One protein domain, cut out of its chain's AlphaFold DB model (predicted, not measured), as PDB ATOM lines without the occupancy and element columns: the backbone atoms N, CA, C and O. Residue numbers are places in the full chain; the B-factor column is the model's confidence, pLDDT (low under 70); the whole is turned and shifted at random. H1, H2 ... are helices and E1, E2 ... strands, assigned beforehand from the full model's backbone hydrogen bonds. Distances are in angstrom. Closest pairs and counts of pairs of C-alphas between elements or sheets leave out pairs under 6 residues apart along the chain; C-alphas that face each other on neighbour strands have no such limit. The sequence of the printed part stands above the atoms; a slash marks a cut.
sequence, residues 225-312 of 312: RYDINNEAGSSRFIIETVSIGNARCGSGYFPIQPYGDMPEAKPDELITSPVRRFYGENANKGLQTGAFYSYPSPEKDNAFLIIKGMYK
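This is residues 225 to 312 of the 312 residues of an uncharacterized protein of Parabacteroides sp. AM58-2XD (UniProt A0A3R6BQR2). Two antiparallel two-stranded ribbons, E1 with E3 and E2 with E4, run lengthwise through an elongated body, with tiny H1 at one end and a loop head, residues 249 to 269, at the other. The 88 printed residues include E1, H1, E2, E3 and E4 in that order, mostly strand, with under half in named elements. The whole is only just loose, close to compact: radius of gyration of the C-alphas 14.8 A, spans 43 by 23 by 19 A.

E1, residues 225 to 231, spans 19.6 A from C-alpha 225 at (469.125, 462.988, 388.741). H1 is residues 232 to 235, 5.0 A. E2, residues 237 to 245, spans 20.6 A and bends by 74 degrees at residue 240. E3, residues 285 to 294, spans 23.0 A and bends by 51 degrees at residue 289. E4, residues 304 to 311, spans 20.2 A to C-alpha 311 at (465.628, 485.033, 400.645).

E1 and E3 are antiparallel at 155 degrees, with N 228 and O 288 within hydrogen-bond range at 3.0 A. H1 is too short for an O i to N i+4 pair. E2 and E4 are antiparallel at 157 degrees, with N 243 and O 306 within range at 2.9 A. The closest C-alphas of E2 and E3, Val 242 and Phe 292, are 7.2 A apart. E1 and E4 are apart.

The C-alphas farthest apart, Phe 254 and Lys 312, are 46.8 A apart. The printed part has no cut. The link from E2 to E3, 39 residues, is long. No printed residue is under 70 in pLDDT.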
ATOM      1  N   ARG A 225     469.966 461.835 389.077       92.31
ATOM      2  CA  ARG A 225     469.125 462.988 388.741       92.31
ATOM      3  C   ARG A 225     468.543 463.590 390.012       92.31
ATOM      4  O   ARG A 225     468.017 462.864 390.850       92.31
ATOM      5  N   TYR A 226     468.547 464.916 390.086       91.62
ATOM      6  CA  TYR A 226     467.905 465.680 391.146       91.62
ATOM      7  C   TYR A 226     466.740 466.481 390.577       91.62
ATOM      8  O   TYR A 226     466.907 467.294 389.663       91.62
ATOM      9  N   ASP A 227     465.565 466.267 391.158       93.44
ATOM     10  CA  ASP A 227     464.386 467.098 390.947       93.44
ATOM     11  C   ASP A 227     464.254 468.063 392.121       93.44
ATOM     12  O   ASP A 227     464.419 467.670 393.277       93.44
ATOM     13  N   ILE A 228     463.954 469.329 391.840       94.19
ATOM     14  CA  ILE A 228     463.851 470.368 392.868       94.19
ATOM     15  C   ILE A 228     462.441 470.936 392.841       94.19
ATOM     16  O   ILE A 228     462.017 471.509 391.841       94.19
ATOM     17  N   ASN A 229     461.723 470.800 393.953       95.06
ATOM     18  CA  ASN A 229     460.431 471.442 394.145       95.06
ATOM     19  C   ASN A 229     460.606 472.727 394.952       95.06
ATOM     20  O   ASN A 229     460.812 472.675 396.162       95.06
ATOM     21  N   ASN A 230     460.529 473.873 394.277       96.19
ATOM     22  CA  ASN A 230     460.515 475.169 394.938       96.19
ATOM     23  C   ASN A 230     459.460 476.074 394.317       96.19
ATOM     24  O   ASN A 230     459.519 476.386 393.128       96.19
ATOM     25  N   GLU A 231     458.551 476.560 395.149       96.75
ATOM     26  CA  GLU A 231     457.585 477.587 394.793       96.75
ATOM     27  C   GLU A 231     457.935 478.867 395.555       96.75
ATOM     28  O   GLU A 231     457.635 478.999 396.740       96.75
ATOM     29  N   ALA A 232     458.588 479.819 394.881       95.38
ATOM     30  CA  ALA A 232     459.195 480.976 395.541       95.38
ATOM     31  C   ALA A 232     458.193 481.884 396.272       95.38
ATOM     32  O   ALA A 232     458.568 482.564 397.225       95.38
ATOM     33  N   GLY A 233     456.926 481.908 395.842       94.06
ATOM     34  CA  GLY A 233     455.868 482.644 396.541       94.06
ATOM     35  C   GLY A 233     455.587 482.081 397.936       94.06
ATOM     36  O   GLY A 233     455.404 482.843 398.882       94.06
ATOM     37  N   SER A 234     455.630 480.754 398.063       95.06
ATOM     38  CA  SER A 234     455.368 480.026 399.305       95.06
ATOM     39  C   SER A 234     456.628 479.880 400.167       95.06
ATOM     40  O   SER A 234     456.575 480.091 401.376       95.06
ATOM     41  N   SER A 235     457.780 479.578 399.560       95.19
ATOM     42  CA  SER A 235     459.049 479.394 400.282       95.19
ATOM     43  C   SER A 235     459.742 480.702 400.667       95.19
ATOM     44  O   SER A 235     460.651 480.687 401.496       95.19
ATOM     45  N   ARG A 236     459.354 481.825 400.041       96.19
ATOM     46  CA  ARG A 236     460.071 483.113 400.077       96.19
ATOM     47  C   ARG A 236     461.534 483.021 399.641       96.19
ATOM     48  O   ARG A 236     462.312 483.935 399.880       96.19
ATOM     49  N   PHE A 237     461.922 481.943 398.968       97.12
ATOM     50  CA  PHE A 237     463.288 481.721 398.526       97.12
ATOM     51  C   PHE A 237     463.321 481.555 397.012       97.12
ATOM     52  O   PHE A 237     462.648 480.691 396.448       97.12
ATOM     53  N   ILE A 238     464.102 482.396 396.339       97.69
ATOM     54  CA  ILE A 238     464.376 482.270 394.908       97.69
ATOM     55  C   ILE A 238     465.718 481.579 394.765       97.69
ATOM     56  O   ILE A 238     466.751 482.192 395.018       97.69
ATOM     57  N   ILE A 239     465.696 480.328 394.320       98.06
ATOM     58  CA  ILE A 239     466.905 479.589 393.976       98.06
ATOM     59  C   ILE A 239     467.497 480.196 392.703       98.06
ATOM     60  O   ILE A 239     466.802 480.337 391.694       98.06
ATOM     61  N   GLU A 240     468.785 480.519 392.741       97.75
ATOM     62  CA  GLU A 240     469.533 481.073 391.610       97.75
ATOM     63  C   GLU A 240     470.492 480.045 391.017       97.75
ATOM     64  O   GLU A 240     470.634 479.963 389.793       97.75
ATOM     65  N   THR A 241     471.135 479.241 391.867       97.06
ATOM     66  CA  THR A 241     472.131 478.257 391.442       97.06
ATOM     67  C   THR A 241     472.083 476.973 392.259       97.06
ATOM     68  O   THR A 241     471.747 476.992 393.445       97.06
ATOM     69  N   VAL A 242     472.501 475.879 391.627       96.94
ATOM     70  CA  VAL A 242     472.646 474.546 392.216       96.94
ATOM     71  C   VAL A 242     474.057 474.024 391.940       96.94
ATOM     72  O   VAL A 242     474.619 474.258 390.869       96.94
ATOM     73  N   SER A 243     474.634 473.335 392.914       96.00
ATOM     74  CA  SER A 243     475.888 472.580 392.825       96.00
ATOM     75  C   SER A 243     475.808 471.405 393.808       96.00
ATOM     76  O   SER A 243     474.839 471.297 394.561       96.00
ATOM     77  N   ILE A 244     476.800 470.525 393.819       95.88
ATOM     78  CA  ILE A 244     476.943 469.463 394.812       95.88
ATOM     79  C   ILE A 244     478.357 469.510 395.403       95.88
ATOM     80  O   ILE A 244     479.341 469.607 394.671       95.88
ATOM     81  N   GLY A 245     478.446 469.511 396.731       95.88
ATOM     82  CA  GLY A 245     479.693 469.381 397.482       95.88
ATOM     83  C   GLY A 245     479.980 467.918 397.807       95.88
ATOM     84  O   GLY A 245     479.052 467.112 397.888       95.88
ATOM     85  N   ASN A 246     481.260 467.590 397.999       95.56
ATOM     86  CA  ASN A 246     481.748 466.226 398.230       95.56
ATOM     87  C   ASN A 246     481.261 465.218 397.173       95.56
ATOM     88  O   ASN A 246     480.903 464.086 397.492       95.56
ATOM     89  N   ALA A 247     481.198 465.639 395.912       94.62
ATOM     90  CA  ALA A 247     480.767 464.780 394.821       94.62
ATOM     91  C   ALA A 247     481.952 464.105 394.141       94.62
ATOM     92  O   ALA A 247     483.013 464.706 393.975       94.62
ATOM     93  N   ARG A 248     481.722 462.887 393.660       95.44
ATOM     94  CA  ARG A 248     482.658 462.171 392.790       95.44
ATOM     95  C   ARG A 248     482.775 462.882 391.446       95.44
ATOM     96  O   ARG A 248     481.773 463.294 390.858       95.44
ATOM     97  N   CYS A 249     484.002 463.032 390.959       94.75
ATOM     98  CA  CYS A 249     484.286 463.784 389.735       94.75
ATOM     99  C   CYS A 249     484.070 462.982 388.442       94.75
ATOM    100  O   CYS A 249     484.034 463.577 387.371       94.75
ATOM    101  N   GLY A 250     483.884 461.663 388.518       95.81
ATOM    102  CA  GLY A 250     483.732 460.800 387.347       95.81
ATOM    103  C   GLY A 250     482.999 459.495 387.644       95.81
ATOM    104  O   GLY A 250     482.609 459.223 388.783       95.81
ATOM    105  N   SER A 251     482.862 458.666 386.609       96.88
ATOM    106  CA  SER A 251     482.327 457.306 386.697       96.88
ATOM    107  C   SER A 251     483.133 456.343 385.826       96.88
ATOM    108  O   SER A 251     483.589 456.706 384.744       96.88
ATOM    109  N   GLY A 252     483.253 455.091 386.263       96.75
ATOM    110  CA  GLY A 252     483.565 453.970 385.375       96.75
ATOM    111  C   GLY A 252     482.368 453.612 384.487       96.75
ATOM    112  O   GLY A 252     481.236 454.017 384.771       96.75
ATOM    113  N   TYR A 253     482.613 452.843 383.424       97.25
ATOM    114  CA  TYR A 253     481.557 452.335 382.534       97.25
ATOM    115  C   TYR A 253     481.201 450.867 382.819       97.25
ATOM    116  O   TYR A 253     480.030 450.493 382.734       97.25
ATOM    117  N   PHE A 254     482.195 450.035 383.166       96.12
ATOM    118  CA  PHE A 254     482.057 448.577 383.274       96.12
ATOM    119  C   PHE A 254     482.800 448.016 384.507       96.12
ATOM    120  O   PHE A 254     483.938 447.576 384.383       96.12
ATOM    121  N   PRO A 255     482.173 447.989 385.698       94.25
ATOM    122  CA  PRO A 255     480.806 448.417 385.981       94.25
ATOM    123  C   PRO A 255     480.664 449.943 386.059       94.25
ATOM    124  O   PRO A 255     481.637 450.682 386.208       94.25
ATOM    125  N   ILE A 256     479.416 450.410 386.006       95.00
ATOM    126  CA  ILE A 256     479.083 451.797 386.332       95.00
ATOM    127  C   ILE A 256     479.278 451.980 387.830       95.00
ATOM    128  O   ILE A 256     478.498 451.464 388.634       95.00
ATOM    129  N   GLN A 257     480.327 452.705 388.195       93.50
ATOM    130  CA  GLN A 257     480.687 452.972 389.580       93.50
ATOM    131  C   GLN A 257     481.333 454.354 389.708       93.50
ATOM    132  O   GLN A 257     481.944 454.819 388.744       93.50
ATOM    133  N   PRO A 258     481.229 455.005 390.877       94.31
ATOM    134  CA  PRO A 258     481.938 456.250 391.141       94.31
ATOM    135  C   PRO A 258     483.443 456.121 390.876       94.31
ATOM    136  O   PRO A 258     484.036 455.084 391.165       94.31
ATOM    137  N   TYR A 259     484.060 457.174 390.344       94.69
ATOM    138  CA  TYR A 259     485.511 457.231 390.177       94.69
ATOM    139  C   TYR A 259     486.242 457.345 391.525       94.69
ATOM    140  O   TYR A 259     485.839 458.130 392.385       94.69
ATOM    141  N   GLY A 260     487.355 456.625 391.674       93.12
ATOM    142  CA  GLY A 260     488.217 456.663 392.859       93.12
ATOM    143  C   GLY A 260     488.006 455.493 393.820       93.12
ATOM    144  O   GLY A 260     487.326 454.515 393.503       93.12
ATOM    145  N   ASP A 261     488.604 455.593 395.004       92.44
ATOM    146  CA  ASP A 261     488.585 454.535 396.011       92.44
ATOM    147  C   ASP A 261     487.177 454.324 396.586       92.44
ATOM    148  O   ASP A 261     486.398 455.259 396.780       92.44
ATOM    149  N   MET A 262     486.853 453.065 396.885       90.38
ATOM    150  CA  MET A 262     485.577 452.647 397.464       90.38
ATOM    151  C   MET A 262     485.817 451.880 398.777       90.38
ATOM    152  O   MET A 262     486.760 451.092 398.857       90.38
ATOM    153  N   PRO A 263     484.959 452.039 399.805       86.88
ATOM    154  CA  PRO A 263     483.737 452.846 399.811       86.88
ATOM    155  C   PRO A 263     483.957 454.330 400.158       86.88
ATOM    156  O   PRO A 263     482.983 455.073 400.173       86.88
ATOM    157  N   GLU A 264     485.184 454.741 400.486       87.00
ATOM    158  CA  GLU A 264     485.539 456.106 400.899       87.00
ATOM    159  C   GLU A 264     486.509 456.721 399.897       87.00
ATOM    160  O   GLU A 264     487.496 456.085 399.530       87.00
ATOM    161  N   ALA A 265     486.224 457.951 399.478       92.12
ATOM    162  CA  ALA A 265     487.080 458.705 398.575       92.12
ATOM    163  C   ALA A 265     488.383 459.156 399.245       92.12
ATOM    164  O   ALA A 265     488.402 459.516 400.429       92.12
ATOM    165  N   LYS A 266     489.454 459.267 398.460       91.31
ATOM    166  CA  LYS A 266     490.613 460.083 398.838       91.31
ATOM    167  C   LYS A 266     490.268 461.581 398.760       91.31
ATOM    168  O   LYS A 266     489.356 461.967 398.027       91.31
ATOM    169  N   PRO A 267     490.991 462.460 399.484       82.25
ATOM    170  CA  PRO A 267     490.691 463.895 399.503       82.25
ATOM    171  C   PRO A 267     490.659 464.583 398.128       82.25
ATOM    172  O   PRO A 267     489.963 465.579 397.967       82.25
ATOM    173  N   ASP A 268     491.406 464.073 397.149       88.06
ATOM    174  CA  ASP A 268     491.512 464.586 395.779       88.06
ATOM    175  C   ASP A 268     490.493 463.978 394.796       88.06
ATOM    176  O   ASP A 268     490.416 464.405 393.646       88.06
ATOM    177  N   GLU A 269     489.670 463.028 395.247       93.31
ATOM    178  CA  GLU A 269     488.631 462.366 394.441       93.31
ATOM    179  C   GLU A 269     487.243 463.015 394.598       93.31
ATOM    180  O   GLU A 269     486.295 462.658 393.890       93.31
ATOM    181  N   LEU A 270     487.117 463.981 395.516       95.06
ATOM    182  CA  LEU A 270     485.888 464.723 395.781       95.06
ATOM    183  C   LEU A 270     486.005 466.175 395.332       95.06
ATOM    184  O   LEU A 270     486.989 466.863 395.600       95.06
ATOM    185  N   ILE A 271     484.944 466.674 394.705       95.50
ATOM    186  CA  ILE A 271     484.852 468.058 394.249       95.50
ATOM    187  C   ILE A 271     483.599 468.744 394.789       95.50
ATOM    188  O   ILE A 271     482.591 468.116 395.116       95.50
ATOM    189  N   THR A 272     483.648 470.076 394.817       96.00
ATOM    190  CA  THR A 272     482.428 470.871 394.659       96.00
ATOM    191  C   THR A 272     482.215 471.060 393.164       96.00
ATOM    192  O   THR A 272     483.049 471.685 392.510       96.00
ATOM    193  N   SER A 273     481.148 470.492 392.604       94.62
ATOM    194  CA  SER A 273     480.912 470.544 391.159       94.62
ATOM    195  C   SER A 273     480.770 471.991 390.668       94.62
ATOM    196  O   SER A 273     480.317 472.855 391.436       94.62
ATOM    197  N   PRO A 274     481.037 472.280 389.382       94.12
ATOM    198  CA  PRO A 274     480.774 473.603 388.831       94.12
ATOM    199  C   PRO A 274     479.350 474.087 389.123       94.12
ATOM    200  O   PRO A 274     478.375 473.329 389.063       94.12
ATOM    201  N   VAL A 275     479.248 475.360 389.507       93.81
ATOM    202  CA  VAL A 275     477.981 475.987 389.887       93.81
ATOM    203  C   VAL A 275     477.129 476.182 388.645       93.81
ATOM    204  O   VAL A 275     477.532 476.858 387.700       93.81
ATOM    205  N   ARG A 276     475.909 475.646 388.674       93.19
ATOM    206  CA  ARG A 276     474.968 475.753 387.566       93.19
ATOM    207  C   ARG A 276     473.839 476.697 387.925       93.19
ATOM    208  O   ARG A 276     473.305 476.658 389.031       93.19
ATOM    209  N   ARG A 277     473.424 477.529 386.972       94.69
ATOM    210  CA  ARG A 277     472.190 478.308 387.113       94.69
ATOM    211  C   ARG A 277     471.004 477.358 387.289       94.69
ATOM    212  O   ARG A 277     470.882 476.389 386.546       94.69
ATOM    213  N   PHE A 278     470.114 477.662 388.227       95.75
ATOM    214  CA  PHE A 278     468.829 476.983 388.339       95.75
ATOM    215  C   PHE A 278     467.852 477.601 387.341       95.75
ATOM    216  O   PHE A 278     467.468 478.766 387.458       95.75
ATOM    217  N   TYR A 279     467.492 476.839 386.315       93.00
ATOM    218  CA  TYR A 279     466.579 477.277 385.267       93.00
ATOM    219  C   TYR A 279     465.697 476.116 384.805       93.00
ATOM    220  O   TYR A 279     465.940 474.956 385.128       93.00
ATOM    221  N   GLY A 280     464.660 476.454 384.047       91.94
ATOM    222  CA  GLY A 280     463.667 475.520 383.536       91.94
ATOM    223  C   GLY A 280     462.279 476.146 383.585       91.94
ATOM    224  O   GLY A 280     462.083 477.196 384.201       91.94
ATOM    225  N   GLU A 281     461.318 475.518 382.916       93.31
ATOM    226  CA  GLU A 281     459.943 476.022 382.817       93.31
ATOM    227  C   GLU A 281     459.304 476.244 384.201       93.31
ATOM    228  O   GLU A 281     458.648 477.267 384.432       93.31
ATOM    229  N   ASN A 282     459.593 475.332 385.138       94.56
ATOM    230  CA  ASN A 282     459.042 475.306 386.493       94.56
ATOM    231  C   ASN A 282     460.039 475.764 387.568       94.56
ATOM    232  O   ASN A 282     459.745 475.658 388.760       94.56
ATOM    233  N   ALA A 283     461.207 476.293 387.187       95.81
ATOM    234  CA  ALA A 283     462.179 476.800 388.149       95.81
ATOM    235  C   ALA A 283     461.549 477.903 389.019       95.81
ATOM    236  O   ALA A 283     461.050 478.906 388.505       95.81
ATOM    237  N   ASN A 284     461.574 477.708 390.343       97.25
ATOM    238  CA  ASN A 284     460.953 478.581 391.351       97.25
ATOM    239  C   ASN A 284     459.412 478.695 391.269       97.25
ATOM    240  O   ASN A 284     458.831 479.556 391.935       97.25
ATOM    241  N   LYS A 285     458.748 477.832 390.488       96.81
ATOM    242  CA  LYS A 285     457.284 477.788 390.298       96.81
ATOM    243  C   LYS A 285     456.668 476.430 390.681       96.81
ATOM    244  O   LYS A 285     455.532 476.155 390.309       96.81
ATOM    245  N   GLY A 286     457.417 475.572 391.375       95.12
ATOM    246  CA  GLY A 286     457.022 474.212 391.747       95.12
ATOM    247  C   GLY A 286     458.108 473.181 391.430       95.12
ATOM    248  O   GLY A 286     459.302 473.463 391.545       95.12
ATOM    249  N   LEU A 287     457.689 471.971 391.041       94.38
ATOM    250  CA  LEU A 287     458.581 470.855 390.711       94.38
ATOM    251  C   LEU A 287     459.291 471.076 389.367       94.38
ATOM    252  O   LEU A 287     458.690 470.940 388.300       94.38
ATOM    253  N   GLN A 288     460.593 471.337 389.433       93.62
ATOM    254  CA  GLN A 288     461.506 471.281 388.300       93.62
ATOM    255  C   GLN A 288     462.151 469.894 388.225       93.62
ATOM    256  O   GLN A 288     462.985 469.528 389.054       93.62
ATOM    257  N   THR A 289     461.777 469.135 387.201       91.44
ATOM    258  CA  THR A 289     462.380 467.842 386.864       91.44
ATOM    259  C   THR A 289     463.718 468.020 386.150       91.44
ATOM    260  O   THR A 289     463.839 468.936 385.334       91.44
ATOM    261  N   GLY A 290     464.697 467.149 386.406       90.38
ATOM    262  CA  GLY A 290     466.009 467.200 385.751       90.38
ATOM    263  C   GLY A 290     466.762 468.492 386.072       90.38
ATOM    264  O   GLY A 290     467.419 469.070 385.209       90.38
ATOM    265  N   ALA A 291     466.599 469.001 387.296       92.00
ATOM    266  CA  ALA A 291     467.170 470.277 387.717       92.00
ATOM    267  C   ALA A 291     468.704 470.231 387.771       92.00
ATOM    268  O   ALA A 291     469.374 471.224 387.473       92.00
ATOM    269  N   PHE A 292     469.255 469.082 388.163       94.19
ATOM    270  CA  PHE A 292     470.687 468.871 388.313       94.19
ATOM    271  C   PHE A 292     471.047 467.385 388.165       94.19
ATOM    272  O   PHE A 292     470.207 466.515 388.409       94.19
ATOM    273  N   TYR A 293     472.294 467.101 387.787       95.31
ATOM    274  CA  TYR A 293     472.836 465.749 387.658       95.31
ATOM    275  C   TYR A 293     474.207 465.668 388.332       95.31
ATOM    276  O   TYR A 293     474.985 466.617 388.253       95.31
ATOM    277  N   SER A 294     474.517 464.530 388.947       95.50
ATOM    278  CA  SER A 294     475.850 464.221 389.480       95.50
ATOM    279  C   SER A 294     476.224 462.783 389.148       95.50
ATOM    280  O   SER A 294     475.343 461.950 388.926       95.50
ATOM    281  N   TYR A 295     477.512 462.451 389.173       95.62
ATOM    282  CA  TYR A 295     477.901 461.047 389.257       95.62
ATOM    283  C   TYR A 295     477.442 460.446 390.602       95.62
ATOM    284  O   TYR A 295     477.280 461.186 391.585       95.62
ATOM    285  N   PRO A 296     477.182 459.125 390.663       86.06
ATOM    286  CA  PRO A 296     476.882 458.428 391.905       86.06
ATOM    287  C   PRO A 296     477.957 458.711 392.952       86.06
ATOM    288  O   PRO A 296     479.140 458.742 392.635       86.06
ATOM    289  N   SER A 297     477.546 458.931 394.197       86.88
ATOM    290  CA  SER A 297     478.458 459.151 395.320       86.88
ATOM    291  C   SER A 297     478.051 458.233 396.476       86.88
ATOM    292  O   SER A 297     476.874 458.230 396.849       86.88
ATOM    293  N   PRO A 298     478.969 457.404 397.000       90.50
ATOM    294  CA  PRO A 298     478.771 456.623 398.211       90.50
ATOM    295  C   PRO A 298     478.261 457.462 399.379       90.50
ATOM    296  O   PRO A 298     478.646 458.615 399.546       90.50
ATOM    297  N   GLU A 299     477.453 456.853 400.248       89.94
ATOM    298  CA  GLU A 299     476.955 457.502 401.472       89.94
ATOM    299  C   GLU A 299     478.101 458.076 402.320       89.94
ATOM    300  O   GLU A 299     478.008 459.184 402.844       89.94
ATOM    301  N   LYS A 300     479.223 457.349 402.382       92.25
ATOM    302  CA  LYS A 300     480.407 457.737 403.151       92.25
ATOM    303  C   LYS A 300     481.135 458.975 402.626       92.25
ATOM    304  O   LYS A 300     481.858 459.601 403.397       92.25
ATOM    305  N   ASP A 301     480.917 459.365 401.374       93.06
ATOM    306  CA  ASP A 301     481.484 460.606 400.843       93.06
ATOM    307  C   ASP A 301     480.791 461.839 401.452       93.06
ATOM    308  O   ASP A 301     481.315 462.950 401.389       93.06
ATOM    309  N   ASN A 302     479.627 461.661 402.097       93.25
ATOM    310  CA  ASN A 302     478.824 462.738 402.673       93.25
ATOM    311  C   ASN A 302     478.507 463.835 401.638       93.25
ATOM    312  O   ASN A 302     478.595 465.025 401.944       93.25
ATOM    313  N   ALA A 303     478.175 463.438 400.405       93.25
ATOM    314  CA  ALA A 303     477.790 464.356 399.338       93.25
ATOM    315  C   ALA A 303     476.555 465.183 399.732       93.25
ATOM    316  O   ALA A 303     475.580 464.650 400.268       93.25
ATOM    317  N   PHE A 304     476.567 466.488 399.444       94.88
ATOM    318  CA  PHE A 304     475.476 467.395 399.809       94.88
ATOM    319  C   PHE A 304     475.132 468.369 398.685       94.88
ATOM    320  O   PHE A 304     476.000 468.975 398.060       94.88
ATOM    321  N   LEU A 305     473.833 468.556 398.439       95.25
ATOM    322  CA  LEU A 305     473.356 469.522 397.456       95.25
ATOM    323  C   LEU A 305     473.531 470.950 397.995       95.25
ATOM    324  O   LEU A 305     473.086 471.271 399.097       95.25
ATOM    325  N   ILE A 306     474.137 471.821 397.196       97.06
ATOM    326  CA  ILE A 306     474.325 473.240 397.490       97.06
ATOM    327  C   ILE A 306     473.308 474.025 396.673       97.06
ATOM    328  O   ILE A 306     473.381 474.079 395.446       97.06
ATOM    329  N   ILE A 307     472.374 474.672 397.363       96.06
ATOM    330  CA  ILE A 307     471.377 475.552 396.758       96.06
ATOM    331  C   ILE A 307     471.663 476.972 397.232       96.06
ATOM    332  O   ILE A 307     471.666 477.245 398.432       96.06
ATOM    333  N   LYS A 308     471.894 477.886 396.290       97.00
ATOM    334  CA  LYS A 308     472.141 479.301 396.584       97.00
ATOM    335  C   LYS A 308     471.115 480.168 395.874       97.00
ATOM    336  O   LYS A 308     470.714 479.884 394.744       97.00
ATOM    337  N   GLY A 309     470.682 481.214 396.559       96.94
ATOM    338  CA  GLY A 309     469.658 482.110 396.066       96.94
ATOM    339  C   GLY A 309     469.356 483.241 397.037       96.94
ATOM    340  O   GLY A 309     470.055 483.420 398.036       96.94
ATOM    341  N   MET A 310     468.291 483.979 396.748       96.38
ATOM    342  CA  MET A 310     467.850 485.119 397.548       96.38
ATOM    343  C   MET A 310     466.657 484.751 398.425       96.38
ATOM    344  O   MET A 310     465.653 484.230 397.936       96.38
ATOM    345  N   TYR A 311     466.753 485.079 399.712       93.69
ATOM    346  CA  TYR A 311     465.628 485.033 400.645       93.69
ATOM    347  C   TYR A 311     464.888 486.376 400.634       93.69
ATOM    348  O   TYR A 311     465.530 487.429 400.671       93.69
ATOM    349  N   LYS A 312     463.559 486.330 400.533       82.38
ATOM    350  CA  LYS A 312     462.659 487.486 400.479       82.38
ATOM    351  C   LYS A 312     461.958 487.748 401.805       82.38
ATOM    352  O   LYS A 312     461.501 486.779 402.450       82.38
TER     353      LYS A 312